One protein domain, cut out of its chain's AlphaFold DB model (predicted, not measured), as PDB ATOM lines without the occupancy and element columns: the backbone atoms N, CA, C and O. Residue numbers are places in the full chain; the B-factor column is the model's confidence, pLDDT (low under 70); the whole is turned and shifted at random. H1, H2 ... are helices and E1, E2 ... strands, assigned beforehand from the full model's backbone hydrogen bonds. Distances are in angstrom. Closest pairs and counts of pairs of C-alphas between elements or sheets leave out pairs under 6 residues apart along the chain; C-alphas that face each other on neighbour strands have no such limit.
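AT A GLANCE: This is residues 5 to 213 of the 214 residues of an uncharacterized protein of Candidatus Pacearchaeota archaeon (UniProt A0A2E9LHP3). What shape do these atoms make? One strongly twisted, curled sheet of eight strands forms the core, with H1 over one face and H2 and H4 over the other. The E7 and E8 hairpin reaches out along the longest axis to its loop, residues 157 to 171, and residues 205 to 213 stick out as a tail. What are the parts? The printed part has 209 residues, with five named helices and eight named strands in the order H1 E1 E2 E3 H2 E4 H3 E5 H4 E6 E7 E8 H5; the class is mixed, helices and strands, and the mixed sheet runs E1 E2 E3 E4 E6 E7 E8 E5. How compact is it? It is only just compact, close to loose, with a radius of gyration of the C-alphas of 19.8 A and spans of 65 by 48 by 39 A.

IN THESE COORDINATES: Where does the first half run? H1, residues 5 to 20, begins at C-alpha 5 (0.108, 23.003, -10.044) and is 22.0 A long. E1 is 25 to 33, bending by 55 degrees at residue 30, E2 36 to 43, E3 47 to 52, H2 60 to 70 and E4 74 to 80. Where does the rest run? H3 is 109 to 113, E5 115 to 117, H4 120 to 128 and E6 132 to 136. E7, 145 to 156, is 33.2 A long; E8, 172 to 184, is 28.6 A long and bends by 80 degrees at residue 175; H5, 204 to 210, ends at C-alpha 210 (4.116, 44.870, -48.130).

HOW THE PARTS SIT: How do the strands pair? E1, E2 and E3 form a meander, each strand the antiparallel neighbour of the one before, with N 28 and O 40 at 2.8 A and N 49 and O 41 at 2.8 A, within hydrogen-bond range. E3, H2 and E4 are a strand-helix-strand unit, parallel neighbour strands joined through a helix, with a right-handed crossover and N 76 and O 48 at 2.7 A. E4 and E6 are parallel, N 79 and O 133 at 2.8 A; E6, E7 and E8 are a second meander, N 134 and O 147 at 2.8 A and N 152 and O 179 at 2.9 A; E8 and E5 are antiparallel, N 116 and O 178 at 2.7 A. What is on the sheet? There are three layers, H1 on one face and H2 and H4 on the opposite face; the closest C-alphas of H1 and E1 are Val 15 and Val 25, 6.3 A. H2 and H4 only just touch, with 3 pairs of C-alphas within 8 A, the closest Leu 61 and Glu 121 at 7.6 A, at a shallow tilt of 31 degrees, the same way. H3 is on the sheet, its closest C-alpha pair with E8 being Glu 111 and Ile 179, 7.0 A; H5 is not on it. How do the helix backbones run? Every O i to N i+4 pair is within hydrogen-bond range in H1, H3 and H4; H2 has 6 of 7, and H5 has 1 of 3, with 0 of 4 O i to N i+3 pairs.

THE WHOLE: How large is it? The two C-alphas farthest apart, of Gly 22 and Ser 164, are 66.1 A apart, and the printed part has no cut. Which links are long? E4 to H3, E7 to E8 and E8 to H5. Where is confidence low? The mean pLDDT of the printed part is 80.2; residues 82 to 103, 161 to 170, 186 to 188 and 199 to 213 are under 70.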
ATOM      1  N   LYS A   5      -0.978  23.573  -9.238       90.75
ATOM      2  CA  LYS A   5       0.108  23.003 -10.044       90.75
ATOM      3  C   LYS A   5      -0.110  23.304 -11.528       90.75
ATOM      4  O   LYS A   5       0.715  23.968 -12.126       90.75
ATOM      5  N   GLN A   6      -1.283  22.978 -12.062       89.44
ATOM      6  CA  GLN A   6      -1.637  23.249 -13.460       89.44
ATOM      7  C   GLN A   6      -1.569  24.739 -13.840       89.44
ATOM      8  O   GLN A   6      -1.110  25.081 -14.927       89.44
ATOM      9  N   LYS A   7      -1.999  25.639 -12.942       91.31
ATOM     10  CA  LYS A   7      -1.861  27.092 -13.150       91.31
ATOM     11  C   LYS A   7      -0.394  27.509 -13.271       91.31
ATOM     12  O   LYS A   7      -0.054  28.351 -14.099       91.31
ATOM     13  N   LYS A   8       0.465  26.925 -12.429       92.94
ATOM     14  CA  LYS A   8       1.910  27.147 -12.467       92.94
ATOM     15  C   LYS A   8       2.512  26.581 -13.755       92.94
ATOM     16  O   LYS A   8       3.222  27.318 -14.420       92.94
ATOM     17  N   ASP A   9       2.154  25.359 -14.137       92.50
ATOM     18  CA  ASP A   9       2.679  24.689 -15.333       92.50
ATOM     19  C   ASP A   9       2.401  25.512 -16.607       92.50
ATOM     20  O   ASP A   9       3.328  25.842 -17.340       92.50
ATOM     21  N   MET A  10       1.162  25.986 -16.806       93.88
ATOM     22  CA  MET A  10       0.821  26.866 -17.938       93.88
ATOM     23  C   MET A  10       1.658  28.152 -17.963       93.88
ATOM     24  O   MET A  10       2.106  28.600 -19.021       93.88
ATOM     25  N   LYS A  11       1.827  28.779 -16.796       95.25
ATOM     26  CA  LYS A  11       2.601  30.014 -16.668       95.25
ATOM     27  C   LYS A  11       4.073  29.760 -16.994       95.25
ATOM     28  O   LYS A  11       4.642  30.502 -17.789       95.25
ATOM     29  N   ASP A  12       4.661  28.725 -16.406       94.88
ATOM     30  CA  ASP A  12       6.074  28.383 -16.559       94.88
ATOM     31  C   ASP A  12       6.381  27.966 -18.010       94.88
ATOM     32  O   ASP A  12       7.391  28.401 -18.567       94.88
ATOM     33  N   TYR A  13       5.469  27.236 -18.665       93.38
ATOM     34  CA  TYR A  13       5.545  26.913 -20.094       93.38
ATOM     35  C   TYR A  13       5.627  28.173 -20.964       93.38
ATOM     36  O   TYR A  13       6.556  28.328 -21.761       93.38
ATOM     37  N   LEU A  14       4.677  29.102 -20.802       94.06
ATOM     38  CA  LEU A  14       4.624  30.318 -21.617       94.06
ATOM     39  C   LEU A  14       5.811  31.244 -21.346       94.06
ATOM     40  O   LEU A  14       6.384  31.768 -22.297       94.06
ATOM     41  N   VAL A  15       6.201  31.418 -20.078       95.25
ATOM     42  CA  VAL A  15       7.386  32.205 -19.704       95.25
ATOM     43  C   VAL A  15       8.629  31.626 -20.370       95.25
ATOM     44  O   VAL A  15       9.338  32.357 -21.053       95.25
ATOM     45  N   THR A  16       8.849  30.314 -20.262       93.06
ATOM     46  CA  THR A  16      10.016  29.649 -20.861       93.06
ATOM     47  C   THR A  16      10.043  29.823 -22.378       93.06
ATOM     48  O   THR A  16      11.069  30.203 -22.937       93.06
ATOM     49  N   LYS A  17       8.916  29.596 -23.066       91.88
ATOM     50  CA  LYS A  17       8.831  29.740 -24.530       91.88
ATOM     51  C   LYS A  17       9.107  31.171 -24.993       91.88
ATOM     52  O   LYS A  17       9.864  31.366 -25.943       91.88
ATOM     53  N   LEU A  18       8.522  32.159 -24.321       92.31
ATOM     54  CA  LEU A  18       8.696  33.571 -24.657       92.31
ATOM     55  C   LEU A  18      10.122  34.054 -24.368       92.31
ATOM     56  O   LEU A  18      10.732  34.688 -25.226       92.31
ATOM     57  N   SER A  19      10.686  33.697 -23.213       92.81
ATOM     58  CA  SER A  19      12.067  34.048 -22.862       92.81
ATOM     59  C   SER A  19      13.088  33.391 -23.789       92.81
ATOM     60  O   SER A  19      14.009  34.063 -24.245       92.81
ATOM     61  N   ASN A  20      12.891  32.122 -24.165       92.00
ATOM     62  CA  ASN A  20      13.742  31.448 -25.154       92.00
ATOM     63  C   ASN A  20      13.645  32.075 -26.555       92.00
ATOM     64  O   ASN A  20      14.539  31.882 -27.372       92.00
ATOM     65  N   SER A  21      12.575  32.825 -26.824       88.62
ATOM     66  CA  SER A  21      12.379  33.572 -28.073       88.62
ATOM     67  C   SER A  21      12.935  35.001 -28.002       88.62
ATOM     68  O   SER A  21      12.764  35.767 -28.945       88.62
ATOM     69  N   GLY A  22      13.613  35.365 -26.906       91.38
ATOM     70  CA  GLY A  22      14.281  36.656 -26.729       91.38
ATOM     71  C   GLY A  22      13.426  37.755 -26.096       91.38
ATOM     72  O   GLY A  22      13.902  38.882 -25.980       91.38
ATOM     73  N   HIS A  23      12.197  37.456 -25.664       93.19
ATOM     74  CA  HIS A  23      11.316  38.446 -25.042       93.19
ATOM     75  C   HIS A  23      11.573  38.596 -23.540       93.19
ATOM     76  O   HIS A  23      11.772  37.611 -22.818       93.19
ATOM     77  N   ALA A  24      11.482  39.828 -23.040       94.81
ATOM     78  CA  ALA A  24      11.455  40.088 -21.606       94.81
ATOM     79  C   ALA A  24      10.056  39.760 -21.068       94.81
ATOM     80  O   ALA A  24       9.067  40.337 -21.507       94.81
ATOM     81  N   VAL A  25       9.950  38.834 -20.110       96.44
ATOM     82  CA  VAL A  25       8.650  38.366 -19.601       96.44
ATOM     83  C   VAL A  25       8.551  38.585 -18.102       96.44
ATOM     84  O   VAL A  25       9.369  38.084 -17.333       96.44
ATOM     85  N   LYS A  26       7.498  39.279 -17.670       97.19
ATOM     86  CA  LYS A  26       7.188  39.492 -16.255       97.19
ATOM     87  C   LYS A  26       5.825  38.884 -15.908       97.19
ATOM     88  O   LYS A  26       4.798  39.439 -16.304       97.19
ATOM     89  N   PRO A  27       5.777  37.771 -15.155       96.94
ATOM     90  CA  PRO A  27       4.521  37.229 -14.661       96.94
ATOM     91  C   PRO A  27       3.939  38.119 -13.560       96.94
ATOM     92  O   PRO A  27       4.651  38.571 -12.663       96.94
ATOM     93  N   VAL A  28       2.629  38.345 -13.611       96.31
ATOM     94  CA  VAL A  28       1.890  39.157 -12.641       96.31
ATOM     95  C   VAL A  28       0.628  38.419 -12.205       96.31
ATOM     96  O   VAL A  28      -0.071  37.813 -13.018       96.31
ATOM     97  N   SER A  29       0.327  38.498 -10.912       95.75
ATOM     98  CA  SER A  29      -0.928  38.031 -10.328       95.75
ATOM     99  C   SER A  29      -1.614  39.218  -9.668       95.75
ATOM    100  O   SER A  29      -1.056  39.824  -8.753       95.75
ATOM    101  N   ARG A  30      -2.806  39.580 -10.143       94.31
ATOM    102  CA  ARG A  30      -3.565  40.719  -9.617       94.31
ATOM    103  C   ARG A  30      -5.056  40.445  -9.700       94.31
ATOM    104  O   ARG A  30      -5.526  39.769 -10.610       94.31
ATOM    105  N   GLU A  31      -5.805  40.993  -8.760       93.12
ATOM    106  CA  GLU A  31      -7.253  41.084  -8.876       93.12
ATOM    107  C   GLU A  31      -7.632  42.058 -10.002       93.12
ATOM    108  O   GLU A  31      -7.372  43.258  -9.912       93.12
ATOM    109  N   ILE A  32      -8.182  41.518 -11.093       89.81
ATOM    110  CA  ILE A  32      -8.672  42.300 -12.248       89.81
ATOM    111  C   ILE A  32     -10.201  42.288 -12.338       89.81
ATOM    112  O   ILE A  32     -10.796  43.131 -13.005       89.81
ATOM    113  N   VAL A  33     -10.833  41.326 -11.665       87.50
ATOM    114  CA  VAL A  33     -12.277  41.214 -11.469       87.50
ATOM    115  C   VAL A  33     -12.495  41.037  -9.972       87.50
ATOM    116  O   VAL A  33     -11.747  40.298  -9.339       87.50
ATOM    117  N   SER A  34     -13.506  41.708  -9.415       86.88
ATOM    118  CA  SER A  34     -13.805  41.665  -7.977       86.88
ATOM    119  C   SER A  34     -13.910  40.224  -7.461       86.88
ATOM    120  O   SER A  34     -14.675  39.419  -8.001       86.88
ATOM    121  N   GLY A  35     -13.110  39.894  -6.449       87.81
ATOM    122  CA  GLY A  35     -13.000  38.566  -5.845       87.81
ATOM    123  C   GLY A  35     -12.211  37.540  -6.667       87.81
ATOM    124  O   GLY A  35     -12.167  36.370  -6.288       87.81
ATOM    125  N   ILE A  36     -11.597  37.936  -7.786       89.75
ATOM    126  CA  ILE A  36     -10.913  37.036  -8.721       89.75
ATOM    127  C   ILE A  36      -9.492  37.542  -8.999       89.75
ATOM    128  O   ILE A  36      -9.259  38.439  -9.814       89.75
ATOM    129  N   THR A  37      -8.508  36.906  -8.358       92.81
ATOM    130  CA  THR A  37      -7.089  37.077  -8.696       92.81
ATOM    131  C   THR A  37      -6.768  36.343  -9.993       92.81
ATOM    132  O   THR A  37      -6.879  35.118 -10.064       92.81
ATOM    133  N   SER A  38      -6.332  37.087 -11.001       93.56
ATOM    134  CA  SER A  38      -5.981  36.579 -12.323       93.56
ATOM    135  C   SER A  38      -4.484  36.632 -12.560       93.56
ATOM    136  O   SER A  38      -3.786  37.513 -12.057       93.56
ATOM    137  N   ASN A  39      -4.003  35.693 -13.370       95.56
ATOM    138  CA  ASN A  39      -2.619  35.640 -13.808       95.56
ATOM    139  C   ASN A  39      -2.503  36.226 -15.217       95.56
ATOM    140  O   ASN A  39      -3.329  35.941 -16.084       95.56
ATOM    141  N   TYR A  40      -1.480  37.034 -15.462       96.69
ATOM    142  CA  TYR A  40      -1.135  37.512 -16.797       96.69
ATOM    143  C   TYR A  40       0.374  37.705 -16.925       96.69
ATOM    144  O   TYR A  40       1.096  37.778 -15.930       96.69
ATOM    145  N   LEU A  41       0.857  37.760 -18.160       97.25
ATOM    146  CA  LEU A  41       2.251  38.027 -18.489       97.25
ATOM    147  C   LEU A  41       2.345  39.410 -19.127       97.25
ATOM    148  O   LEU A  41       1.585  39.704 -20.048       97.25
ATOM    149  N   LEU A  42       3.270  40.236 -18.649       96.50
ATOM    150  CA  LEU A  42       3.742  41.408 -19.382       96.50
ATOM    151  C   LEU A  42       4.932  40.976 -20.237       96.50
ATOM    152  O   LEU A  42       5.798  40.250 -19.743       96.50
ATOM    153  N   ILE A  43       4.935  41.378 -21.502       95.25
ATOM    154  CA  ILE A  43       5.921  40.969 -22.499       95.25
ATOM    155  C   ILE A  43       6.495  42.228 -23.131       95.25
ATOM    156  O   ILE A  43       5.754  43.009 -23.730       95.25
ATOM    157  N   ASP A  44       7.803  42.404 -22.988       93.56
ATOM    158  CA  ASP A  44       8.508  43.631 -23.340       93.56
ATOM    159  C   ASP A  44       7.785  44.851 -22.731       93.56
ATOM    160  O   ASP A  44       7.379  44.814 -21.565       93.56
ATOM    161  N   GLU A  45       7.608  45.929 -23.494       88.81
ATOM    162  CA  GLU A  45       6.940  47.146 -23.015       88.81
ATOM    163  C   GLU A  45       5.432  47.169 -23.322       88.81
ATOM    164  O   GLU A  45       4.647  47.750 -22.567       88.81
ATOM    165  N   GLU A  46       4.995  46.505 -24.397       90.94
ATOM    166  CA  GLU A  46       3.631  46.664 -24.919       90.94
ATOM    167  C   GLU A  46       2.780  45.390 -24.844       90.94
ATOM    168  O   GLU A  46       1.556  45.475 -24.910       90.94
ATOM    169  N   GLY A  47       3.362  44.201 -24.695       95.06
ATOM    170  CA  GLY A  47       2.614  42.944 -24.722       95.06
ATOM    171  C   GLY A  47       1.939  42.615 -23.390       95.06
ATOM    172  O   GLY A  47       2.554  42.689 -22.328       95.06
ATOM    173  N   LEU A  48       0.678  42.175 -23.439       96.25
ATOM    174  CA  LEU A  48      -0.021  41.608 -22.283       96.25
ATOM    175  C   LEU A  48      -0.725  40.315 -22.673       96.25
ATOM    176  O   LEU A  48      -1.549  40.319 -23.580       96.25
ATOM    177  N   VAL A  49      -0.471  39.221 -21.955       96.88
ATOM    178  CA  VAL A  49      -1.144  37.933 -22.178       96.88
ATOM    179  C   VAL A  49      -1.892  37.505 -20.926       96.88
ATOM    180  O   VAL A  49      -1.282  37.141 -19.924       96.88
ATOM    181  N   LEU A  50      -3.223  37.517 -20.987       96.38
ATOM    182  CA  LEU A  50      -4.079  37.015 -19.919       96.38
ATOM    183  C   LEU A  50      -4.072  35.482 -19.894       96.38
ATOM    184  O   LEU A  50      -4.348  34.830 -20.902       96.38
ATOM    185  N   LEU A  51      -3.818  34.916 -18.717       96.12
ATOM    186  CA  LEU A  51      -3.871  33.483 -18.465       96.12
ATOM    187  C   LEU A  51      -5.247  33.128 -17.887       96.12
ATOM    188  O   LEU A  51      -5.532  33.328 -16.703       96.12
ATOM    189  N   VAL A  52      -6.135  32.624 -18.739       94.00
ATOM    190  CA  VAL A  52      -7.521  32.290 -18.390       94.00
ATOM    191  C   VAL A  52      -7.553  30.877 -17.802       94.00
ATOM    192  O   VAL A  52      -7.897  29.900 -18.464       94.00
ATOM    193  N   ASP A  53      -7.137  30.775 -16.539       89.94
ATOM    194  CA  ASP A  53      -7.002  29.522 -15.781       89.94
ATOM    195  C   ASP A  53      -8.168  29.220 -14.822       89.94
ATOM    196  O   ASP A  53      -8.102  28.320 -13.980       89.94
ATOM    197  N   GLN A  54      -9.245  29.993 -14.932       87.69
ATOM    198  CA  GLN A  54     -10.448  29.885 -14.119       87.69
ATOM    199  C   GLN A  54     -11.645  30.498 -14.845       87.69
ATOM    200  O   GLN A  54     -11.481  31.195 -15.845       87.69
ATOM    201  N   ALA A  55     -12.846  30.217 -14.343       86.25
ATOM    202  CA  ALA A  55     -14.074  30.765 -14.900       86.25
ATOM    203  C   ALA A  55     -14.238  32.235 -14.501       86.25
ATOM    204  O   ALA A  55     -13.999  32.598 -13.348       86.25
ATOM    205  N   TYR A  56     -14.705  33.049 -15.444       87.44
ATOM    206  CA  TYR A  56     -15.021  34.455 -15.214       87.44
ATOM    207  C   TYR A  56     -16.528  34.679 -15.376       87.44
ATOM    208  O   TYR A  56     -17.134  34.121 -16.297       87.44
ATOM    209  N   PRO A  57     -17.164  35.496 -14.518       83.44
ATOM    210  CA  PRO A  57     -18.533  35.937 -14.746       83.44
ATOM    211  C   PRO A  57     -18.662  36.632 -16.104       83.44
ATOM    212  O   PRO A  57     -17.710  37.246 -16.599       83.44
ATOM    213  N   ARG A  58     -19.847  36.545 -16.712       73.69
ATOM    214  CA  ARG A  58     -20.095  37.112 -18.039       73.69
ATOM    215  C   ARG A  58     -19.744  38.605 -18.072       73.69
ATOM    216  O   ARG A  58     -20.082  39.334 -17.146       73.69
ATOM    217  N   ASP A  59     -19.037  39.018 -19.124       73.94
ATOM    218  CA  ASP A  59     -18.582  40.390 -19.402       73.94
ATOM    219  C   ASP A  59     -17.625  41.009 -18.366       73.94
ATOM    220  O   ASP A  59     -17.139  42.120 -18.570       73.94
ATOM    221  N   SER A  60     -17.266  40.286 -17.300       84.69
ATOM    222  CA  SER A  60     -16.365  40.795 -16.255       84.69
ATOM    223  C   SER A  60     -14.967  41.137 -16.781       84.69
ATOM    224  O   SER A  60     -14.333  42.078 -16.308       84.69
ATOM    225  N   LEU A  61     -14.517  40.438 -17.827       89.94
ATOM    226  CA  LEU A  61     -13.248  40.713 -18.502       89.94
ATOM    227  C   LEU A  61     -13.285  41.963 -19.393       89.94
ATOM    228  O   LEU A  61     -12.224  42.449 -19.782       89.94
ATOM    229  N   ASN A  62     -14.466  42.508 -19.717       91.12
ATOM    230  CA  ASN A  62     -14.575  43.643 -20.631       91.12
ATOM    231  C   ASN A  62     -13.871  44.883 -20.071       91.12
ATOM    232  O   ASN A  62     -13.107  45.514 -20.791       91.12
ATOM    233  N   SER A  63     -14.058  45.202 -18.788       89.62
ATOM    234  CA  SER A  63     -13.398  46.358 -18.165       89.62
ATOM    235  C   SER A  63     -11.874  46.250 -18.239       89.62
ATOM    236  O   SER A  63     -11.217  47.185 -18.693       89.62
ATOM    237  N   PHE A  64     -11.326  45.079 -17.897       91.62
ATOM    238  CA  PHE A  64      -9.889  44.809 -17.981       91.62
ATOM    239  C   PHE A  64      -9.362  44.891 -19.421       91.62
ATOM    240  O   PHE A  64      -8.325  45.503 -19.677       91.62
ATOM    241  N   TYR A  65     -10.096  44.323 -20.381       92.94
ATOM    242  CA  TYR A  65      -9.759  44.393 -21.802       92.94
ATOM    243  C   TYR A  65      -9.721  45.842 -22.310       92.94
ATOM    244  O   TYR A  65      -8.746  46.254 -22.937       92.94
ATOM    245  N   GLN A  66     -10.740  46.648 -21.995       92.31
ATOM    246  CA  GLN A  66     -10.789  48.057 -22.399       92.31
ATOM    247  C   GLN A  66      -9.669  48.878 -21.752       92.31
ATOM    248  O   GLN A  66      -9.053  49.702 -22.424       92.31
ATOM    249  N   GLU A  67      -9.377  48.661 -20.468       91.31
ATOM    250  CA  GLU A  67      -8.266  49.320 -19.771       91.31
ATOM    251  C   GLU A  67      -6.916  48.969 -20.408       91.31
ATOM    252  O   GLU A  67      -6.103  49.857 -20.667       91.31
ATOM    253  N   THR A  68      -6.711  47.691 -20.728       91.19
ATOM    254  CA  THR A  68      -5.496  47.199 -21.387       91.19
ATOM    255  C   THR A  68      -5.288  47.888 -22.736       91.19
ATOM    256  O   THR A  68      -4.212  48.425 -22.991       91.19
ATOM    257  N   ARG A  69      -6.338  47.981 -23.564       90.38
ATOM    258  CA  ARG A  69      -6.259  48.677 -24.861       90.38
ATOM    259  C   ARG A  69      -6.056  50.181 -24.720       90.38
ATOM    260  O   ARG A  69      -5.297  50.757 -25.492       90.38
ATOM    261  N   LYS A  70      -6.688  50.824 -23.732       91.81
ATOM    262  CA  LYS A  70      -6.489  52.257 -23.446       91.81
ATOM    263  C   LYS A  70      -5.044  52.581 -23.070       91.81
ATOM    264  O   LYS A  70      -4.571  53.660 -23.398       91.81
ATOM    265  N   ARG A  71      -4.345  51.650 -22.414       91.06
ATOM    266  CA  ARG A  71      -2.913  51.763 -22.098       91.06
ATOM    267  C   ARG A  71      -1.990  51.468 -23.283       91.06
ATOM    268  O   ARG A  71      -0.781  51.513 -23.120       91.06
ATOM    269  N   GLY A  72      -2.543  51.159 -24.456       89.38
ATOM    270  CA  GLY A  72      -1.768  50.835 -25.652       89.38
ATOM    271  C   GLY A  72      -1.211  49.414 -25.671       89.38
ATOM    272  O   GLY A  72      -0.510  49.066 -26.615       89.38
ATOM    273  N   HIS A  73      -1.542  48.570 -24.689       92.31
ATOM    274  CA  HIS A  73      -1.036  47.206 -24.665       92.31
ATOM    275  C   HIS A  73      -1.627  46.362 -25.796       92.31
ATOM    276  O   HIS A  73      -2.831  46.386 -26.077       92.31
ATOM    277  N   ASN A  74      -0.775  45.543 -26.396       92.94
ATOM    278  CA  ASN A  74      -1.156  44.528 -27.351       92.94
ATOM    279  C   ASN A  74      -1.624  43.262 -26.618       92.94
ATOM    280  O   ASN A  74      -0.843  42.579 -25.955       92.94
ATOM    281  N   PHE A  75      -2.917  42.957 -26.725       94.50
ATOM    282  CA  PHE A  75      -3.567  41.966 -25.872       94.50
ATOM    283  C   PHE A  75      -3.572  40.541 -26.460       94.50
ATOM    284  O   PHE A  75      -3.983  40.269 -27.589       94.50
ATOM    285  N   GLY A  76      -3.167  39.584 -25.636       94.81
ATOM    286  CA  GLY A  76      -3.211  38.142 -25.824       94.81
ATOM    287  C   GLY A  76      -4.087  37.491 -24.754       94.81
ATOM    288  O   GLY A  76      -4.181  37.985 -23.634       94.81
ATOM    289  N   ALA A  77      -4.693  36.350 -25.064       95.62
ATOM    290  CA  ALA A  77      -5.303  35.491 -24.056       95.62
ATOM    291  C   ALA A  77      -4.993  34.030 -24.376       95.62
ATOM    292  O   ALA A  77      -5.041  33.630 -25.544       95.62
ATOM    293  N   VAL A  78      -4.686  33.259 -23.333       95.62
ATOM    294  CA  VAL A  78      -4.487  31.811 -23.395       95.62
ATOM    295  C   VAL A  78      -5.417  31.163 -22.386       95.62
ATOM    296  O   VAL A  78      -5.366  31.467 -21.195       95.62
ATOM    297  N   LEU A  79      -6.289  30.286 -22.873       93.88
ATOM    298  CA  LEU A  79      -7.245  29.559 -22.057       93.88
ATOM    299  C   LEU A  79      -6.665  28.223 -21.610       93.88
ATOM    300  O   LEU A  79      -6.154  27.452 -22.418       93.88
ATOM    301  N   PHE A  80      -6.787  27.921 -20.324       90.50
ATOM    302  CA  PHE A  80      -6.400  26.617 -19.809       90.50
ATOM    303  C   PHE A  80      -7.448  25.557 -20.177       90.50
ATOM    304  O   PHE A  80      -8.646  25.749 -19.929       90.50
ATOM    305  N   LYS A  81      -7.000  24.404 -20.687       83.19
ATOM    306  CA  LYS A  81      -7.813  23.183 -20.777       83.19
ATOM    307  C   LYS A  81      -7.228  22.084 -19.904       83.19
ATOM    308  O   LYS A  81      -6.024  21.860 -19.883       83.19
ATOM    309  N   ASP A  82      -8.097  21.390 -19.183       66.62
ATOM    310  CA  ASP A  82      -7.763  20.132 -18.533       66.62
ATOM    311  C   ASP A  82      -7.679  19.063 -19.627       66.62
ATOM    312  O   ASP A  82      -8.677  18.739 -20.258       66.62
ATOM    313  N   GLY A  83      -6.479  18.546 -19.902       54.53
ATOM    314  CA  GLY A  83      -6.188  17.608 -21.001       54.53
ATOM    315  C   GLY A  83      -6.975  16.283 -21.017       54.53
ATOM    316  O   GLY A  83      -6.644  15.406 -21.806       54.53
ATOM    317  N   GLU A  84      -7.999  16.130 -20.174       54.41
ATOM    318  CA  GLU A  84      -8.965  15.026 -20.153       54.41
ATOM    319  C   GLU A  84     -10.248  15.342 -20.945       54.41
ATOM    320  O   GLU A  84     -10.835  14.452 -21.551       54.41
ATOM    321  N   LEU A  85     -10.689  16.607 -20.980       55.41
ATOM    322  CA  LEU A  85     -11.923  17.049 -21.644       55.41
ATOM    323  C   LEU A  85     -11.660  18.355 -22.400       55.41
ATOM    324  O   LEU A  85     -12.210  19.409 -22.074       55.41
ATOM    325  N   PHE A  86     -10.809  18.279 -23.430       59.41
ATOM    326  CA  PHE A  86     -10.355  19.451 -24.191       59.41
ATOM    327  C   PHE A  86     -11.528  20.336 -24.650       59.41
ATOM    328  O   PHE A  86     -11.516  21.562 -24.508       59.41
ATOM    329  N   PHE A  87     -12.622  19.701 -25.064       66.06
ATOM    330  CA  PHE A  87     -13.910  20.351 -25.196       66.06
ATOM    331  C   PHE A  87     -15.036  19.429 -24.734       66.06
ATOM    332  O   PHE A  87     -15.002  18.223 -24.962       66.06
ATOM    333  N   ARG A  88     -16.074  20.005 -24.117       58.69
ATOM    334  CA  ARG A  88     -17.331  19.282 -23.890       58.69
ATOM    335  C   ARG A  88     -17.989  19.083 -25.253       58.69
ATOM    336  O   ARG A  88     -18.565  20.038 -25.776       58.69
ATOM    337  N   ASN A  89     -17.860  17.888 -25.826       57.00
ATOM    338  CA  ASN A  89     -18.458  17.579 -27.116       57.00
ATOM    339  C   ASN A  89     -19.984  17.662 -26.989       57.00
ATOM    340  O   ASN A  89     -20.594  16.977 -26.165       57.00
ATOM    341  N   ALA A  90     -20.616  18.528 -27.781       52.03
ATOM    342  CA  ALA A  90     -22.073  18.598 -27.810       52.03
ATOM    343  C   ALA A  90     -22.691  17.316 -28.404       52.03
ATOM    344  O   ALA A  90     -23.819  16.973 -28.052       52.03
ATOM    345  N   ALA A  91     -21.942  16.583 -29.238       49.22
ATOM    346  CA  ALA A  91     -22.371  15.357 -29.906       49.22
ATOM    347  C   ALA A  91     -22.479  14.130 -28.983       49.22
ATOM    348  O   ALA A  91     -23.126  13.158 -29.379       49.22
ATOM    349  N   ASP A  92     -21.890  14.164 -27.781       51.06
ATOM    350  CA  ASP A  92     -22.028  13.076 -26.794       51.06
ATOM    351  C   ASP A  92     -23.426  13.058 -26.162       51.06
ATOM    352  O   ASP A  92     -23.883  12.041 -25.640       51.06
ATOM    353  N   LYS A  93     -24.164  14.171 -26.257       52.72
ATOM    354  CA  LYS A  93     -25.596  14.187 -25.967       52.72
ATOM    355  C   LYS A  93     -26.347  13.771 -27.231       52.72
ATOM    356  O   LYS A  93     -26.542  14.575 -28.138       52.72
ATOM    357  N   ASN A  94     -26.809  12.520 -27.253       46.59
ATOM    358  CA  ASN A  94     -27.526  11.865 -28.362       46.59
ATOM    359  C   ASN A  94     -28.738  12.632 -28.944       46.59
ATOM    360  O   ASN A  94     -29.217  12.268 -30.011       46.59
ATOM    361  N   TYR A  95     -29.213  13.709 -28.313       51.50
ATOM    362  CA  TYR A  95     -30.361  14.505 -28.770       51.50
ATOM    363  C   TYR A  95     -30.123  15.319 -30.055       51.50
ATOM    364  O   TYR A  95     -31.070  15.873 -30.603       51.50
ATOM    365  N   PHE A  96     -28.880  15.418 -30.539       51.03
ATOM    366  CA  PHE A  96     -28.552  16.165 -31.762       51.03
ATOM    367  C   PHE A  96     -28.405  15.286 -33.012       51.03
ATOM    368  O   PHE A  96     -28.345  15.815 -34.121       51.03
ATOM    369  N   LYS A  97     -28.349  13.956 -32.864       47.50
ATOM    370  CA  LYS A  97     -28.051  13.046 -33.975       47.50
ATOM    371  C   LYS A  97     -29.335  12.552 -34.652       47.50
ATOM    372  O   LYS A  97     -30.033  11.696 -34.136       47.50
ATOM    373  N   LYS A  98     -29.539  13.054 -35.876       46.91
ATOM    374  CA  LYS A  98     -30.195  12.372 -37.006       46.91
ATOM    375  C   LYS A  98     -31.683  12.003 -36.848       46.91
ATOM    376  O   LYS A  98     -32.054  10.858 -37.068       46.91
ATOM    377  N   ASP A  99     -32.533  13.006 -36.626       52.97
ATOM    378  CA  ASP A  99     -33.976  12.914 -36.880       52.97
ATOM    379  C   ASP A  99     -34.466  14.085 -37.746       52.97
ATOM    380  O   ASP A  99     -33.947  15.202 -37.647       52.97
ATOM    381  N   LYS A 100     -35.476  13.848 -38.599       52.75
ATOM    382  CA  LYS A 100     -36.039  14.847 -39.543       52.75
ATOM    383  C   LYS A 100     -36.570  16.122 -38.864       52.75
ATOM    384  O   LYS A 100     -36.775  17.125 -39.541       52.75
ATOM    385  N   TYR A 101     -36.742  16.093 -37.543       55.06
ATOM    386  CA  TYR A 101     -37.278  17.177 -36.719       55.06
ATOM    387  C   TYR A 101     -36.209  17.959 -35.933       55.06
ATOM    388  O   TYR A 101     -36.543  18.737 -35.036       55.06
ATOM    389  N   LEU A 102     -34.919  17.778 -36.241       65.62
ATOM    390  CA  LEU A 102     -33.824  18.404 -35.494       65.62
ATOM    391  C   LEU A 102     -33.317  19.704 -36.125       65.62
ATOM    392  O   LEU A 102     -33.225  19.849 -37.344       65.62
ATOM    393  N   SER A 103     -32.898  20.635 -35.266       69.19
ATOM    394  CA  SER A 103     -32.439  21.972 -35.653       69.19
ATOM    395  C   SER A 103     -31.021  22.041 -36.233       69.19
ATOM    396  O   SER A 103     -30.554  23.117 -36.595       69.19
ATOM    397  N   LEU A 104     -30.324  20.905 -36.340       76.56
ATOM    398  CA  LEU A 104     -28.942  20.802 -36.832       76.56
ATOM    399  C   LEU A 104     -28.809  19.969 -38.117       76.56
ATOM    400  O   LEU A 104     -27.706  19.589 -38.490       76.56
ATOM    401  N   LYS A 105     -29.910  19.708 -38.830       76.00
ATOM    402  CA  LYS A 105     -29.955  18.840 -40.027       76.00
ATOM    403  C   LYS A 105     -28.992  19.210 -41.169       76.00
ATOM    404  O   LYS A 105     -28.731  18.377 -42.026       76.00
ATOM    405  N   LYS A 106     -28.486  20.448 -41.194       80.81
ATOM    406  CA  LYS A 106     -27.524  20.945 -42.191       80.81
ATOM    407  C   LYS A 106     -26.072  20.536 -41.906       80.81
ATOM    408  O   LYS A 106     -25.241  20.699 -42.789       80.81
ATOM    409  N   TYR A 107     -25.770  20.029 -40.710       81.94
ATOM    410  CA  TYR A 107     -24.416  19.663 -40.302       81.94
ATOM    411  C   TYR A 107     -24.175  18.159 -40.441       81.94
ATOM    412  O   TYR A 107     -24.990  17.332 -40.028       81.94
ATOM    413  N   SER A 108     -23.020  17.803 -40.990       83.12
ATOM    414  CA  SER A 108     -22.515  16.433 -41.029       83.12
ATOM    415  C   SER A 108     -22.174  15.909 -39.628       83.12
ATOM    416  O   SER A 108     -21.990  16.666 -38.673       83.12
ATOM    417  N   ASN A 109     -22.035  14.587 -39.494       79.00
ATOM    418  CA  ASN A 109     -21.587  13.976 -38.237       79.00
ATOM    419  C   ASN A 109     -20.219  14.511 -37.797       79.00
ATOM    420  O   ASN A 109     -20.025  14.797 -36.617       79.00
ATOM    421  N   GLU A 110     -19.291  14.685 -38.738       81.62
ATOM    422  CA  GLU A 110     -17.965  15.242 -38.465       81.62
ATOM    423  C   GLU A 110     -18.050  16.685 -37.960       81.62
ATOM    424  O   GLU A 110     -17.370  17.048 -37.006       81.62
ATOM    425  N   GLU A 111     -18.909  17.518 -38.549       84.06
ATOM    426  CA  GLU A 111     -19.161  18.878 -38.066       84.06
ATOM    427  C   GLU A 111     -19.775  18.890 -36.671       84.06
ATOM    428  O   GLU A 111     -19.313  19.638 -35.813       84.06
ATOM    429  N   MET A 112     -20.755  18.023 -36.410       81.69
ATOM    430  CA  MET A 112     -21.344  17.885 -35.078       81.69
ATOM    431  C   MET A 112     -20.301  17.495 -34.027       81.69
ATOM    432  O   MET A 112     -20.318  18.037 -32.926       81.69
ATOM    433  N   HIS A 113     -19.349  16.620 -34.363       80.38
ATOM    434  CA  HIS A 113     -18.254  16.252 -33.460       80.38
ATOM    435  C   HIS A 113     -17.270  17.396 -33.176       80.38
ATOM    436  O   HIS A 113     -16.596  17.361 -32.146       80.38
ATOM    437  N   ARG A 114     -17.216  18.409 -34.048       84.25
ATOM    438  CA  ARG A 114     -16.438  19.647 -33.875       84.25
ATOM    439  C   ARG A 114     -17.210  20.750 -33.143       84.25
ATOM    440  O   ARG A 114     -16.666  21.836 -32.934       84.25
ATOM    441  N   MET A 115     -18.472  20.511 -32.769       87.44
ATOM    442  CA  MET A 115     -19.297  21.495 -32.067       87.44
ATOM    443  C   MET A 115     -19.011  21.527 -30.571       87.44
ATOM    444  O   MET A 115     -19.154  20.536 -29.849       87.44
ATOM    445  N   ILE A 116     -18.690  22.720 -30.092       85.31
ATOM    446  CA  ILE A 116     -18.267  23.000 -28.734       85.31
ATOM    447  C   ILE A 116     -19.195  24.003 -28.077       85.31
ATOM    448  O   ILE A 116     -19.539  25.048 -28.630       85.31
ATOM    449  N   LEU A 117     -19.571  23.685 -26.841       85.75
ATOM    450  CA  LEU A 117     -20.268  24.618 -25.976       85.75
ATOM    451  C   LEU A 117     -19.262  25.549 -25.292       85.75
ATOM    452  O   LEU A 117     -18.522  25.118 -24.405       85.75
ATOM    453  N   PHE A 118     -19.288  26.826 -25.654       87.69
ATOM    454  CA  PHE A 118     -18.440  27.835 -25.038       87.69
ATOM    455  C   PHE A 118     -18.894  28.206 -23.621       87.69
ATOM    456  O   PHE A 118     -20.090  28.268 -23.280       87.69
ATOM    457  N   ARG A 119     -17.895  28.493 -22.787       86.38
ATOM    458  CA  ARG A 119     -18.025  29.198 -21.510       86.38
ATOM    459  C   ARG A 119     -18.126  30.716 -21.738       86.38
ATOM    460  O   ARG A 119     -17.753  31.189 -22.810       86.38
ATOM    461  N   PRO A 120     -18.620  31.499 -20.762       87.75
ATOM    462  CA  PRO A 120     -18.751  32.951 -20.911       87.75
ATOM    463  C   PRO A 120     -17.457  33.656 -21.344       87.75
ATOM    464  O   PRO A 120     -17.500  34.521 -22.213       87.75
ATOM    465  N   GLU A 121     -16.312  33.253 -20.792       89.25
ATOM    466  CA  GLU A 121     -14.997  33.787 -21.153       89.25
ATOM    467  C   GLU A 121     -14.579  33.452 -22.596       89.25
ATOM    468  O   GLU A 121     -13.979  34.289 -23.265       89.25
ATOM    469  N   GLU A 122     -14.942  32.270 -23.104       90.88
ATOM    470  CA  GLU A 122     -14.688  31.865 -24.496       90.88
ATOM    471  C   GLU A 122     -15.551  32.675 -25.466       90.88
ATOM    472  O   GLU A 122     -15.039  33.153 -26.473       90.88
ATOM    473  N   ILE A 123     -16.831  32.885 -25.133       90.50
ATOM    474  CA  ILE A 123     -17.748  33.731 -25.916       90.50
ATOM    475  C   ILE A 123     -17.184  35.148 -26.003       90.50
ATOM    476  O   ILE A 123     -16.992  35.662 -27.102       90.50
ATOM    477  N   PHE A 124     -16.851  35.747 -24.855       91.56
ATOM    478  CA  PHE A 124     -16.295  37.096 -24.801       91.56
ATOM    479  C   PHE A 124     -15.027  37.223 -25.654       91.56
ATOM    480  O   PHE A 124     -14.915  38.137 -26.468       91.56
ATOM    481  N   LEU A 125     -14.071  36.299 -25.504       92.06
ATOM    482  CA  LEU A 125     -12.824  36.351 -26.265       92.06
ATOM    483  C   LEU A 125     -13.052  36.128 -27.764       92.06
ATOM    484  O   LEU A 125     -12.414  36.808 -28.563       92.06
ATOM    485  N   ASN A 126     -13.967  35.238 -28.150       91.69
ATOM    486  CA  ASN A 126     -14.285  34.957 -29.551       91.69
ATOM    487  C   ASN A 126     -15.016  36.119 -30.238       91.69
ATOM    488  O   ASN A 126     -14.868  36.325 -31.434       91.69
ATOM    489  N   GLU A 127     -15.784  36.917 -29.496       90.56
ATOM    490  CA  GLU A 127     -16.394  38.145 -30.026       90.56
ATOM    491  C   GLU A 127     -15.366  39.266 -30.257       90.56
ATOM    492  O   GLU A 127     -15.610  40.180 -31.044       90.56
ATOM    493  N   LYS A 128     -14.225  39.237 -29.555       89.44
ATOM    494  CA  LYS A 128     -13.164  40.255 -29.673       89.44
ATOM    495  C   LYS A 128     -12.002  39.829 -30.560       89.44
ATOM    496  O   LYS A 128     -11.250  40.687 -31.017       89.44
ATOM    497  N   ARG A 129     -11.833  38.528 -30.789       88.19
ATOM    498  CA  ARG A 129     -10.677  37.943 -31.475       88.19
ATOM    499  C   ARG A 129     -11.142  36.979 -32.553       88.19
ATOM    500  O   ARG A 129     -12.086  36.231 -32.356       88.19
ATOM    501  N   SER A 130     -10.400  36.918 -33.655       85.25
ATOM    502  CA  SER A 130     -10.645  35.951 -34.734       85.25
ATOM    503  C   SER A 130     -10.312  34.501 -34.364       85.25
ATOM    504  O   SER A 130     -10.679  33.587 -35.097       85.25
ATOM    505  N   HIS A 131      -9.592  34.295 -33.260       91.12
ATOM    506  CA  HIS A 131      -9.079  33.000 -32.837       91.12
ATOM    507  C   HIS A 131      -9.004  32.905 -31.310       91.12
ATOM    508  O   HIS A 131      -8.781  33.903 -30.611       91.12
ATOM    509  N   LEU A 132      -9.101  31.676 -30.808       93.38
ATOM    510  CA  LEU A 132      -8.867  31.324 -29.410       93.38
ATOM    511  C   LEU A 132      -7.609  30.463 -29.297       93.38
ATOM    512  O   LEU A 132      -7.336  29.628 -30.159       93.38
ATOM    513  N   GLN A 133      -6.837  30.680 -28.234       93.94
ATOM    514  CA  GLN A 133      -5.603  29.943 -27.969       93.94
ATOM    515  C   GLN A 133      -5.750  29.186 -26.665       93.94
ATOM    516  O   GLN A 133      -6.159  29.764 -25.658       93.94
ATOM    517  N   TYR A 134      -5.393  27.912 -26.682       92.62
ATOM    518  CA  TYR A 134      -5.542  27.022 -25.549       92.62
ATOM    519  C   TYR A 134      -4.201  26.421 -25.173       92.62
ATOM    520  O   TYR A 134      -3.487  25.905 -26.033       92.62
ATOM    521  N   TYR A 135      -3.885  26.472 -23.885       91.94
ATOM    522  CA  TYR A 135      -2.800  25.689 -23.320       91.94
ATOM    523  C   TYR A 135      -3.310  24.284 -23.002       91.94
ATOM    524  O   TYR A 135      -4.319  24.118 -22.305       91.94
ATOM    525  N   GLN A 136      -2.590  23.294 -23.521       87.19
ATOM    526  CA  GLN A 136      -2.801  21.881 -23.263       87.19
ATOM    527  C   GLN A 136      -1.660  21.365 -22.378       87.19
ATOM    528  O   GLN A 136      -0.517  21.370 -22.836       87.19
ATOM    529  N   PRO A 137      -1.931  20.899 -21.149       86.62
ATOM    530  CA  PRO A 137      -0.919  20.226 -20.345       86.62
ATOM    531  C   PRO A 137      -0.562  18.868 -20.960       86.62
ATOM    532  O   PRO A 137      -1.377  18.261 -21.660       86.62
ATOM    533  N   SER A 138       0.630  18.362 -20.643       84.50
ATOM    534  CA  SER A 138       1.018  17.005 -21.034       84.50
ATOM    535  C   SER A 138       0.059  15.969 -20.435       84.50
ATOM    536  O   SER A 138      -0.289  16.033 -19.253       84.50
ATOM    537  N   SER A 139      -0.335  14.987 -21.240       80.62
ATOM    538  CA  SER A 139      -1.091  13.804 -20.826       80.62
ATOM    539  C   SER A 139      -0.431  12.537 -21.381       80.62
ATOM    540  O   SER A 139       0.552  12.619 -22.112       80.62
ATOM    541  N   ALA A 140      -0.963  11.357 -21.048       77.00
ATOM    542  CA  ALA A 140      -0.411  10.079 -21.513       77.00
ATOM    543  C   ALA A 140      -0.311   9.974 -23.048       77.00
ATOM    544  O   ALA A 140       0.568   9.290 -23.557       77.00
ATOM    545  N   ASN A 141      -1.200  10.666 -23.769       73.50
ATOM    546  CA  ASN A 141      -1.310  10.577 -25.225       73.50
ATOM    547  C   ASN A 141      -0.939  11.879 -25.946       73.50
ATOM    548  O   ASN A 141      -0.896  11.896 -27.174       73.50
ATOM    549  N   LEU A 142      -0.740  12.981 -25.218       78.38
ATOM    550  CA  LEU A 142      -0.565  14.304 -25.807       78.38
ATOM    551  C   LEU A 142       0.576  15.056 -25.129       78.38
ATOM    552  O   LEU A 142       0.624  15.168 -23.904       78.38
ATOM    553  N   ASN A 143       1.456  15.630 -25.944       83.62
ATOM    554  CA  ASN A 143       2.494  16.529 -25.459       83.62
ATOM    555  C   ASN A 143       1.888  17.860 -24.995       83.62
ATOM    556  O   ASN A 143       0.834  18.293 -25.474       83.62
ATOM    557  N   GLU A 144       2.590  18.511 -24.070       86.75
ATOM    558  CA  GLU A 144       2.297  19.885 -23.676       86.75
ATOM    559  C   GLU A 144       2.443  20.817 -24.885       86.75
ATOM    560  O   GLU A 144       3.485  20.827 -25.548       86.75
ATOM    561  N   CYS A 145       1.405  21.595 -25.196       88.12
ATOM    562  CA  CYS A 145       1.435  22.482 -26.353       88.12
ATOM    563  C   CYS A 145       0.468  23.664 -26.245       88.12
ATOM    564  O   CYS A 145      -0.444  23.707 -25.414       88.12
ATOM    565  N   LEU A 146       0.663  24.635 -27.142       90.62
ATOM    566  CA  LEU A 146      -0.313  25.679 -27.432       90.62
ATOM    567  C   LEU A 146      -1.085  25.283 -28.695       90.62
ATOM    568  O   LEU A 146      -0.484  24.949 -29.715       90.62
ATOM    569  N   THR A 147      -2.413  25.331 -28.635       89.44
ATOM    570  CA  THR A 147      -3.278  25.061 -29.790       89.44
ATOM    571  C   THR A 147      -4.116  26.288 -30.115       89.44
ATOM    572  O   THR A 147      -4.686  26.906 -29.216       89.44
ATOM    573  N   ILE A 148      -4.223  26.632 -31.397       91.44
ATOM    574  CA  ILE A 148      -5.036  27.758 -31.873       91.44
ATOM    575  C   ILE A 148      -6.231  27.227 -32.655       91.44
ATOM    576  O   ILE A 148      -6.079  26.344 -33.498       91.44
ATOM    577  N   PHE A 149      -7.406  27.788 -32.387       91.44
ATOM    578  CA  PHE A 149      -8.645  27.444 -33.070       91.44
ATOM    579  C   PHE A 149      -9.331  28.681 -33.626       91.44
ATOM    580  O   PHE A 149      -9.384  29.724 -32.967       91.44
ATOM    581  N   ASN A 150      -9.933  28.510 -34.800       91.69
ATOM    582  CA  ASN A 150     -10.902  29.445 -35.358       91.69
ATOM    583  C   ASN A 150     -12.291  28.822 -35.267       91.69
ATOM    584  O   ASN A 150     -12.486  27.670 -35.667       91.69
ATOM    585  N   PHE A 151     -13.253  29.597 -34.780       92.00
ATOM    586  CA  PHE A 151     -14.614  29.133 -34.561       92.00
ATOM    587  C   PHE A 151     -15.631  29.953 -35.339       92.00
ATOM    588  O   PHE A 151     -15.434  31.135 -35.614       92.00
ATOM    589  N   GLN A 152     -16.759  29.318 -35.634       91.44
ATOM    590  CA  GLN A 152     -17.951  29.966 -36.161       91.44
ATOM    591  C   GLN A 152     -19.168  29.594 -35.323       91.44
ATOM    592  O   GLN A 152     -19.248  28.496 -34.769       91.44
ATOM    593  N   SER A 153     -20.120  30.520 -35.214       90.31
ATOM    594  CA  SER A 153     -21.392  30.266 -34.542       90.31
ATOM    595  C   SER A 153     -22.180  29.197 -35.296       90.31
ATOM    596  O   SER A 153     -22.325  29.258 -36.517       90.31
ATOM    597  N   VAL A 154     -22.737  28.230 -34.571       88.62
ATOM    598  CA  VAL A 154     -23.661  27.251 -35.156       88.62
ATOM    599  C   VAL A 154     -25.008  27.923 -35.419       88.62
ATOM    600  O   VAL A 154     -25.538  28.612 -34.549       88.62
ATOM    601  N   ARG A 155     -25.591  27.706 -36.597       88.31
ATOM    602  CA  ARG A 155     -26.910  28.213 -36.989       88.31
ATOM    603  C   ARG A 155     -27.934  27.092 -36.884       88.31
ATOM    604  O   ARG A 155     -27.830  26.077 -37.562       88.31
ATOM    605  N   PHE A 156     -28.936  27.296 -36.043       83.81
ATOM    606  CA  PHE A 156     -30.062  26.384 -35.930       83.81
ATOM    607  C   PHE A 156     -31.050  26.622 -37.069       83.81
ATOM    608  O   PHE A 156     -31.422  27.767 -37.330       83.81
ATOM    609  N   ASP A 157     -31.476  25.538 -37.708       80.25
ATOM    610  CA  ASP A 157     -32.473  25.519 -38.772       80.25
ATOM    611  C   ASP A 157     -33.803  24.983 -38.238       80.25
ATOM    612  O   ASP A 157     -33.932  23.797 -37.935       80.25
ATOM    613  N   TYR A 158     -34.799  25.860 -38.137       76.06
ATOM    614  CA  TYR A 158     -36.134  25.520 -37.640       76.06
ATOM    615  C   TYR A 158     -37.194  25.467 -38.745       76.06
ATOM    616  O   TYR A 158     -38.383  25.446 -38.438       76.06
ATOM    617  N   SER A 159     -36.788  25.432 -40.023       73.31
ATOM    618  CA  SER A 159     -37.692  25.456 -41.191       73.31
ATOM    619  C   SER A 159     -38.786  24.385 -41.191       73.31
ATOM    620  O   SER A 159     -39.791  24.553 -41.869       73.31
ATOM    621  N   HIS A 160     -38.622  23.301 -40.432       70.56
ATOM    622  CA  HIS A 160     -39.568  22.182 -40.345       70.56
ATOM    623  C   HIS A 160     -40.603  22.294 -39.214       70.56
ATOM    624  O   HIS A 160     -41.444  21.412 -39.105       70.56
ATOM    625  N   ILE A 161     -40.530  23.302 -38.335       66.50
ATOM    626  CA  ILE A 161     -41.392  23.374 -37.135       66.50
ATOM    627  C   ILE A 161     -42.797  23.925 -37.433       66.50
ATOM    628  O   ILE A 161     -43.680  23.811 -36.587       66.50
ATOM    629  N   ASP A 162     -43.057  24.452 -38.632       62.88
ATOM    630  CA  ASP A 162     -44.393  24.944 -38.960       62.88
ATOM    631  C   ASP A 162     -44.821  24.689 -40.411       62.88
ATOM    632  O   ASP A 162     -44.580  25.496 -41.306       62.88
ATOM    633  N   GLU A 163     -45.524  23.577 -40.626       57.09
ATOM    634  CA  GLU A 163     -46.265  23.302 -41.868       57.09
ATOM    635  C   GLU A 163     -47.584  24.104 -41.950       57.09
ATOM    636  O   GLU A 163     -48.209  24.159 -43.005       57.09
ATOM    637  N   SER A 164     -48.016  24.749 -40.854       64.19
ATOM    638  CA  SER A 164     -49.327  25.407 -40.720       64.19
ATOM    639  C   SER A 164     -49.315  26.936 -40.898       64.19
ATOM    640  O   SER A 164     -50.379  27.561 -40.882       64.19
ATOM    641  N   GLY A 165     -48.139  27.546 -41.090       58.16
ATOM    642  CA  GLY A 165     -47.957  28.958 -41.463       58.16
ATOM    643  C   GLY A 165     -48.261  30.003 -40.377       58.16
ATOM    644  O   GLY A 165     -48.361  31.192 -40.684       58.16
ATOM    645  N   ARG A 166     -48.421  29.596 -39.111       61.59
ATOM    646  CA  ARG A 166     -48.732  30.476 -37.965       61.59
ATOM    647  C   ARG A 166     -47.483  31.070 -37.293       61.59
ATOM    648  O   ARG A 166     -47.584  32.082 -36.603       61.59
ATOM    649  N   PHE A 167     -46.315  30.480 -37.514       59.56
ATOM    650  CA  PHE A 167     -44.997  30.871 -37.033       59.56
ATOM    651  C   PHE A 167     -44.028  30.944 -38.213       59.56
ATOM    652  O   PHE A 167     -43.816  29.969 -38.921       59.56
ATOM    653  N   LYS A 168     -43.361  32.087 -38.407       58.88
ATOM    654  CA  LYS A 168     -42.254  32.161 -39.371       58.88
ATOM    655  C   LYS A 168     -41.069  31.363 -38.818       58.88
ATOM    656  O   LYS A 168     -40.535  31.768 -37.777       58.88
ATOM    657  N   PRO A 169     -40.616  30.281 -39.476       60.50
ATOM    658  CA  PRO A 169     -39.383  29.626 -39.083       60.50
ATOM    659  C   PRO A 169     -38.249  30.644 -39.162       60.50
ATOM    660  O   PRO A 169     -38.044  31.273 -40.200       60.50
ATOM    661  N   SER A 170     -37.543  30.852 -38.055       67.69
ATOM    662  CA  SER A 170     -36.386  31.742 -38.032       67.69
ATOM    663  C   SER A 170     -35.149  30.908 -37.790       67.69
ATOM    664  O   SER A 170     -34.996  30.289 -36.737       67.69
ATOM    665  N   ASP A 171     -34.265  30.885 -38.777       76.56
ATOM    666  CA  ASP A 171     -32.924  30.400 -38.524       76.56
ATOM    667  C   ASP A 171     -32.261  31.321 -37.500       76.56
ATOM    668  O   ASP A 171     -32.338  32.550 -37.604       76.56
ATOM    669  N   LYS A 172     -31.610  30.728 -36.501       82.44
ATOM    670  CA  LYS A 172     -31.039  31.487 -35.389       82.44
ATOM    671  C   LYS A 172     -29.626  31.036 -35.094       82.44
ATOM    672  O   LYS A 172     -29.374  29.851 -34.897       82.44
ATOM    673  N   GLU A 173     -28.718  31.996 -35.000       87.31
ATOM    674  CA  GLU A 173     -27.375  31.729 -34.501       87.31
ATOM    675  C   GLU A 173     -27.410  31.341 -33.024       87.31
ATOM    676  O   GLU A 173     -28.121  31.920 -32.190       87.31
ATOM    677  N   SER A 174     -26.627  30.325 -32.692       86.56
ATOM    678  CA  SER A 174     -26.431  29.898 -31.326       86.56
ATOM    679  C   SER A 174     -25.631  30.937 -30.559       86.56
ATOM    680  O   SER A 174     -24.592  31.405 -31.004       86.56
ATOM    681  N   LYS A 175     -26.078  31.236 -29.340       86.56
ATOM    682  CA  LYS A 175     -25.357  32.129 -28.421       86.56
ATOM    683  C   LYS A 175     -24.186  31.449 -27.706       86.56
ATOM    684  O   LYS A 175     -23.493  32.098 -26.934       86.56
ATOM    685  N   ARG A 176     -24.055  30.122 -27.822       85.19
ATOM    686  CA  ARG A 176     -23.120  29.321 -27.005       85.19
ATOM    687  C   ARG A 176     -22.489  28.142 -27.732       85.19
ATOM    688  O   ARG A 176     -21.520  27.595 -27.220       85.19
ATOM    689  N   LEU A 177     -23.071  27.698 -28.842       87.75
ATOM    690  CA  LEU A 177     -22.594  26.547 -29.598       87.75
ATOM    691  C   LEU A 177     -21.809  27.053 -30.801       87.75
ATOM    692  O   LEU A 177     -22.355  27.767 -31.642       87.75
ATOM    693  N   TYR A 178     -20.547  26.663 -30.859       90.81
ATOM    694  CA  TYR A 178     -19.614  27.049 -31.902       90.81
ATOM    695  C   TYR A 178     -19.033  25.799 -32.539       90.81
ATOM    696  O   TYR A 178     -18.909  24.773 -31.882       90.81
ATOM    697  N   ILE A 179     -18.668  25.879 -33.807       89.50
ATOM    698  CA  ILE A 179     -17.968  24.821 -34.532       89.50
ATOM    699  C   ILE A 179     -16.570  25.319 -34.876       89.50
ATOM    700  O   ILE A 179     -16.424  26.468 -35.297       89.50
ATOM    701  N   TRP A 180     -15.534  24.504 -34.656       90.19
ATOM    702  CA  TRP A 180     -14.200  24.871 -35.132       90.19
ATOM    703  C   TRP A 180     -14.022  24.502 -36.604       90.19
ATOM    704  O   TRP A 180     -14.364  23.402 -37.050       90.19
ATOM    705  N   ASN A 181     -13.410  25.419 -37.346       86.88
ATOM    706  CA  ASN A 181     -13.140  25.247 -38.774       86.88
ATOM    707  C   ASN A 181     -11.665  24.993 -39.060       86.88
ATOM    708  O   ASN A 181     -11.335  24.354 -40.052       86.88
ATOM    709  N   ASP A 182     -10.794  25.485 -38.184       83.88
ATOM    710  CA  ASP A 182      -9.350  25.336 -38.280       83.88
ATOM    711  C   ASP A 182      -8.796  25.069 -36.879       83.88
ATOM    712  O   ASP A 182      -9.242  25.677 -35.897       83.88
ATOM    713  N   ARG A 183      -7.842  24.142 -36.806       85.88
ATOM    714  CA  ARG A 183      -7.116  23.753 -35.601       85.88
ATOM    715  C   ARG A 183      -5.641  23.660 -35.957       85.88
ATOM    716  O   ARG A 183      -5.245  22.811 -36.749       85.88
ATOM    717  N   LYS A 184      -4.828  24.479 -35.298       83.94
ATOM    718  CA  LYS A 184      -3.368  24.433 -35.397       83.94
ATOM    719  C   LYS A 184      -2.804  23.898 -34.091       83.94
ATOM    720  O   LYS A 184      -2.700  24.638 -33.111       83.94
ATOM    721  N   GLU A 185      -2.534  22.596 -34.073       71.19
ATOM    722  CA  GLU A 185      -1.793  21.933 -32.996       71.19
ATOM    723  C   GLU A 185      -0.322  22.330 -33.044       71.19
ATOM    724  O   GLU A 185       0.200  22.611 -34.122       71.19
ATOM    725  N   ASN A 186       0.333  22.352 -31.878       68.06
ATOM    726  CA  ASN A 186       1.723  22.793 -31.750       68.06
ATOM    727  C   ASN A 186       1.944  24.122 -32.467       68.06
ATOM    728  O   ASN A 186       2.865  24.269 -33.264       68.06
ATOM    729  N   ALA A 187       1.054  25.085 -32.219       65.81
ATOM    730  CA  ALA A 187       1.281  26.418 -32.718       65.81
ATOM    731  C   ALA A 187       2.589  26.896 -32.088       65.81
ATOM    732  O   ALA A 187       2.626  27.250 -30.907       65.81
ATOM    733  N   ASP A 188       3.653  26.930 -32.890       68.81
ATOM    734  CA  ASP A 188       4.959  27.473 -32.519       68.81
ATOM    735  C   ASP A 188       4.877  28.980 -32.256       68.81
ATOM    736  O   ASP A 188       5.892  29.651 -32.270       68.81
ATOM    737  N   SER A 189       3.683  29.541 -32.059       82.56
ATOM    738  CA  SER A 189       3.430  30.962 -32.000       82.56
ATOM    739  C   SER A 189       2.331  31.318 -31.018       82.56
ATOM    740  O   SER A 189       1.194  30.871 -31.174       82.56
ATOM    741  N   LEU A 190       2.633  32.212 -30.082       89.94
ATOM    742  CA  LEU A 190       1.615  32.936 -29.328       89.94
ATOM    743  C   LEU A 190       1.178  34.181 -30.101       89.94
ATOM    744  O   LEU A 190       2.003  35.009 -30.490       89.94
ATOM    745  N   ARG A 191      -0.131  34.317 -30.305       91.25
ATOM    746  CA  ARG A 191      -0.753  35.430 -31.025       91.25
ATOM    747  C   ARG A 191      -1.375  36.441 -30.068       91.25
ATOM    748  O   ARG A 191      -2.244  36.129 -29.248       91.25
ATOM    749  N   LEU A 192      -0.951  37.683 -30.201       91.12
ATOM    750  CA  LEU A 192      -1.605  38.855 -29.627       91.12
ATOM    751  C   LEU A 192      -2.483  39.494 -30.721       91.12
ATOM    752  O   LEU A 192      -2.527  38.997 -31.846       91.12
ATOM    753  N   GLU A 193      -3.202  40.574 -30.415       88.06
ATOM    754  CA  GLU A 193      -4.023  41.290 -31.409       88.06
ATOM    755  C   GLU A 193      -3.211  41.723 -32.637       88.06
ATOM    756  O   GLU A 193      -3.684  41.584 -33.763       88.06
ATOM    757  N   LYS A 194      -1.993  42.231 -32.419       84.81
ATOM    758  CA  LYS A 194      -1.124  42.765 -33.480       84.81
ATOM    759  C   LYS A 194       0.167  41.977 -33.697       84.81
ATOM    760  O   LYS A 194       0.821  42.180 -34.712       84.81
ATOM    761  N   TRP A 195       0.583  41.144 -32.739       82.69
ATOM    762  CA  TRP A 195       1.910  40.510 -32.749       82.69
ATOM    763  C   TRP A 195       1.818  38.992 -32.746       82.69
ATOM    764  O   TRP A 195       0.872  38.406 -32.219       82.69
ATOM    765  N   VAL A 196       2.858  38.370 -33.285       83.25
ATOM    766  CA  VAL A 196       3.118  36.935 -33.207       83.25
ATOM    767  C   VAL A 196       4.489  36.790 -32.550       83.25
ATOM    768  O   VAL A 196       5.466  37.302 -33.085       83.25
ATOM    769  N   LEU A 197       4.540  36.189 -31.358       80.31
ATOM    770  CA  LEU A 197       5.703  36.291 -30.457       80.31
ATOM    771  C   LEU A 197       6.699  35.128 -30.543       80.31
ATOM    772  O   LEU A 197       7.781  35.199 -29.980       80.31
ATOM    773  N   PHE A 198       6.349  34.036 -31.208       74.38
ATOM    774  CA  PHE A 198       7.299  32.980 -31.560       74.38
ATOM    775  C   PHE A 198       6.806  32.273 -32.827       74.38
ATOM    776  O   PHE A 198       5.670  32.506 -33.237       74.38
ATOM    777  N   GLY A 199       7.656  31.491 -33.495       52.22
ATOM    778  CA  GLY A 199       7.294  30.691 -34.674       52.22
ATOM    779  C   GLY A 199       8.255  30.898 -35.833       52.22
ATOM    780  O   GLY A 199       8.853  31.967 -35.953       52.22
ATOM    781  N   ASN A 200       8.433  29.871 -36.670       42.69
ATOM    782  CA  ASN A 200       9.341  29.928 -37.815       42.69
ATOM    783  C   ASN A 200       9.046  31.174 -38.671       42.69
ATOM    784  O   ASN A 200       7.973  31.336 -39.252       42.69
ATOM    785  N   THR A 201      10.021  32.074 -38.717       41.25
ATOM    786  CA  THR A 201       9.964  33.442 -39.252       41.25
ATOM    787  C   THR A 201       9.834  33.523 -40.776       41.25
ATOM    788  O   THR A 201       9.832  34.625 -41.327       41.25
ATOM    789  N   SER A 202       9.662  32.398 -41.477       40.94
ATOM    790  CA  SER A 202       9.565  32.363 -42.940       40.94
ATOM    791  C   SER A 202       8.335  33.086 -43.508       40.94
ATOM    792  O   SER A 202       8.317  33.395 -44.698       40.94
ATOM    793  N   GLU A 203       7.333  33.416 -42.685       41.91
ATOM    794  CA  GLU A 203       6.162  34.205 -43.111       41.91
ATOM    795  C   GLU A 203       6.124  35.642 -42.558       41.91
ATOM    796  O   GLU A 203       5.564  36.530 -43.198       41.91
ATOM    797  N   ILE A 204       6.784  35.921 -41.429       47.75
ATOM    798  CA  ILE A 204       6.738  37.244 -40.772       47.75
ATOM    799  C   ILE A 204       7.516  38.302 -41.585       47.75
ATOM    800  O   ILE A 204       7.159  39.481 -41.590       47.75
ATOM    801  N   GLY A 205       8.523  37.879 -42.359       36.91
ATOM    802  CA  GLY A 205       9.291  38.758 -43.248       36.91
ATOM    803  C   GLY A 205       8.522  39.292 -44.465       36.91
ATOM    804  O   GLY A 205       8.932  40.299 -45.037       36.91
ATOM    805  N   LYS A 206       7.397  38.675 -44.859       39.75
ATOM    806  CA  LYS A 206       6.638  39.107 -46.048       39.75
ATOM    807  C   LYS A 206       5.621  40.209 -45.758       39.75
ATOM    808  O   LYS A 206       5.333  41.004 -46.647       39.75
ATOM    809  N   GLN A 207       5.123  40.307 -44.525       41.72
ATOM    810  CA  GLN A 207       4.083  41.281 -44.173       41.72
ATOM    811  C   GLN A 207       4.651  42.668 -43.831       41.72
ATOM    812  O   GLN A 207       4.028  43.678 -44.130       41.72
ATOM    813  N   ARG A 208       5.885  42.751 -43.306       40.25
ATOM    814  CA  ARG A 208       6.559  44.050 -43.114       40.25
ATOM    815  C   ARG A 208       7.064  44.677 -44.415       40.25
ATOM    816  O   ARG A 208       7.163  45.895 -44.476       40.25
ATOM    817  N   GLN A 209       7.354  43.889 -45.456       38.41
ATOM    818  CA  GLN A 209       7.711  44.458 -46.761       38.41
ATOM    819  C   GLN A 209       6.490  44.980 -47.528       38.41
ATOM    820  O   GLN A 209       6.618  45.987 -48.208       38.41
ATOM    821  N   SER A 210       5.301  44.382 -47.402       43.28
ATOM    822  CA  SER A 210       4.116  44.870 -48.130       43.28
ATOM    823  C   SER A 210       3.575  46.212 -47.626       43.28
ATOM    824  O   SER A 210       2.960  46.935 -48.405       43.28
ATOM    825  N   ASP A 211       3.835  46.555 -46.362       43.72
ATOM    826  CA  ASP A 211       3.352  47.797 -45.740       43.72
ATOM    827  C   ASP A 211       4.368  48.953 -45.830       43.72
ATOM    828  O   ASP A 211       4.037  50.091 -45.521       43.72
ATOM    829  N   LEU A 212       5.597  48.680 -46.287       43.41
ATOM    830  CA  LEU A 212       6.605  49.703 -46.607       43.41
ATOM    831  C   LEU A 212       6.550  50.160 -48.077       43.41
ATOM    832  O   LEU A 212       7.255  51.093 -48.450       43.41
ATOM    833  N   PHE A 213       5.713  49.521 -48.903       45.34
ATOM    834  CA  PHE A 213       5.527  49.836 -50.325       45.34
ATOM    835  C   PHE A 213       4.067  50.173 -50.686       45.34
ATOM    836  O   PHE A 213       3.653  49.972 -51.831       45.34
TER     837      PHE A 213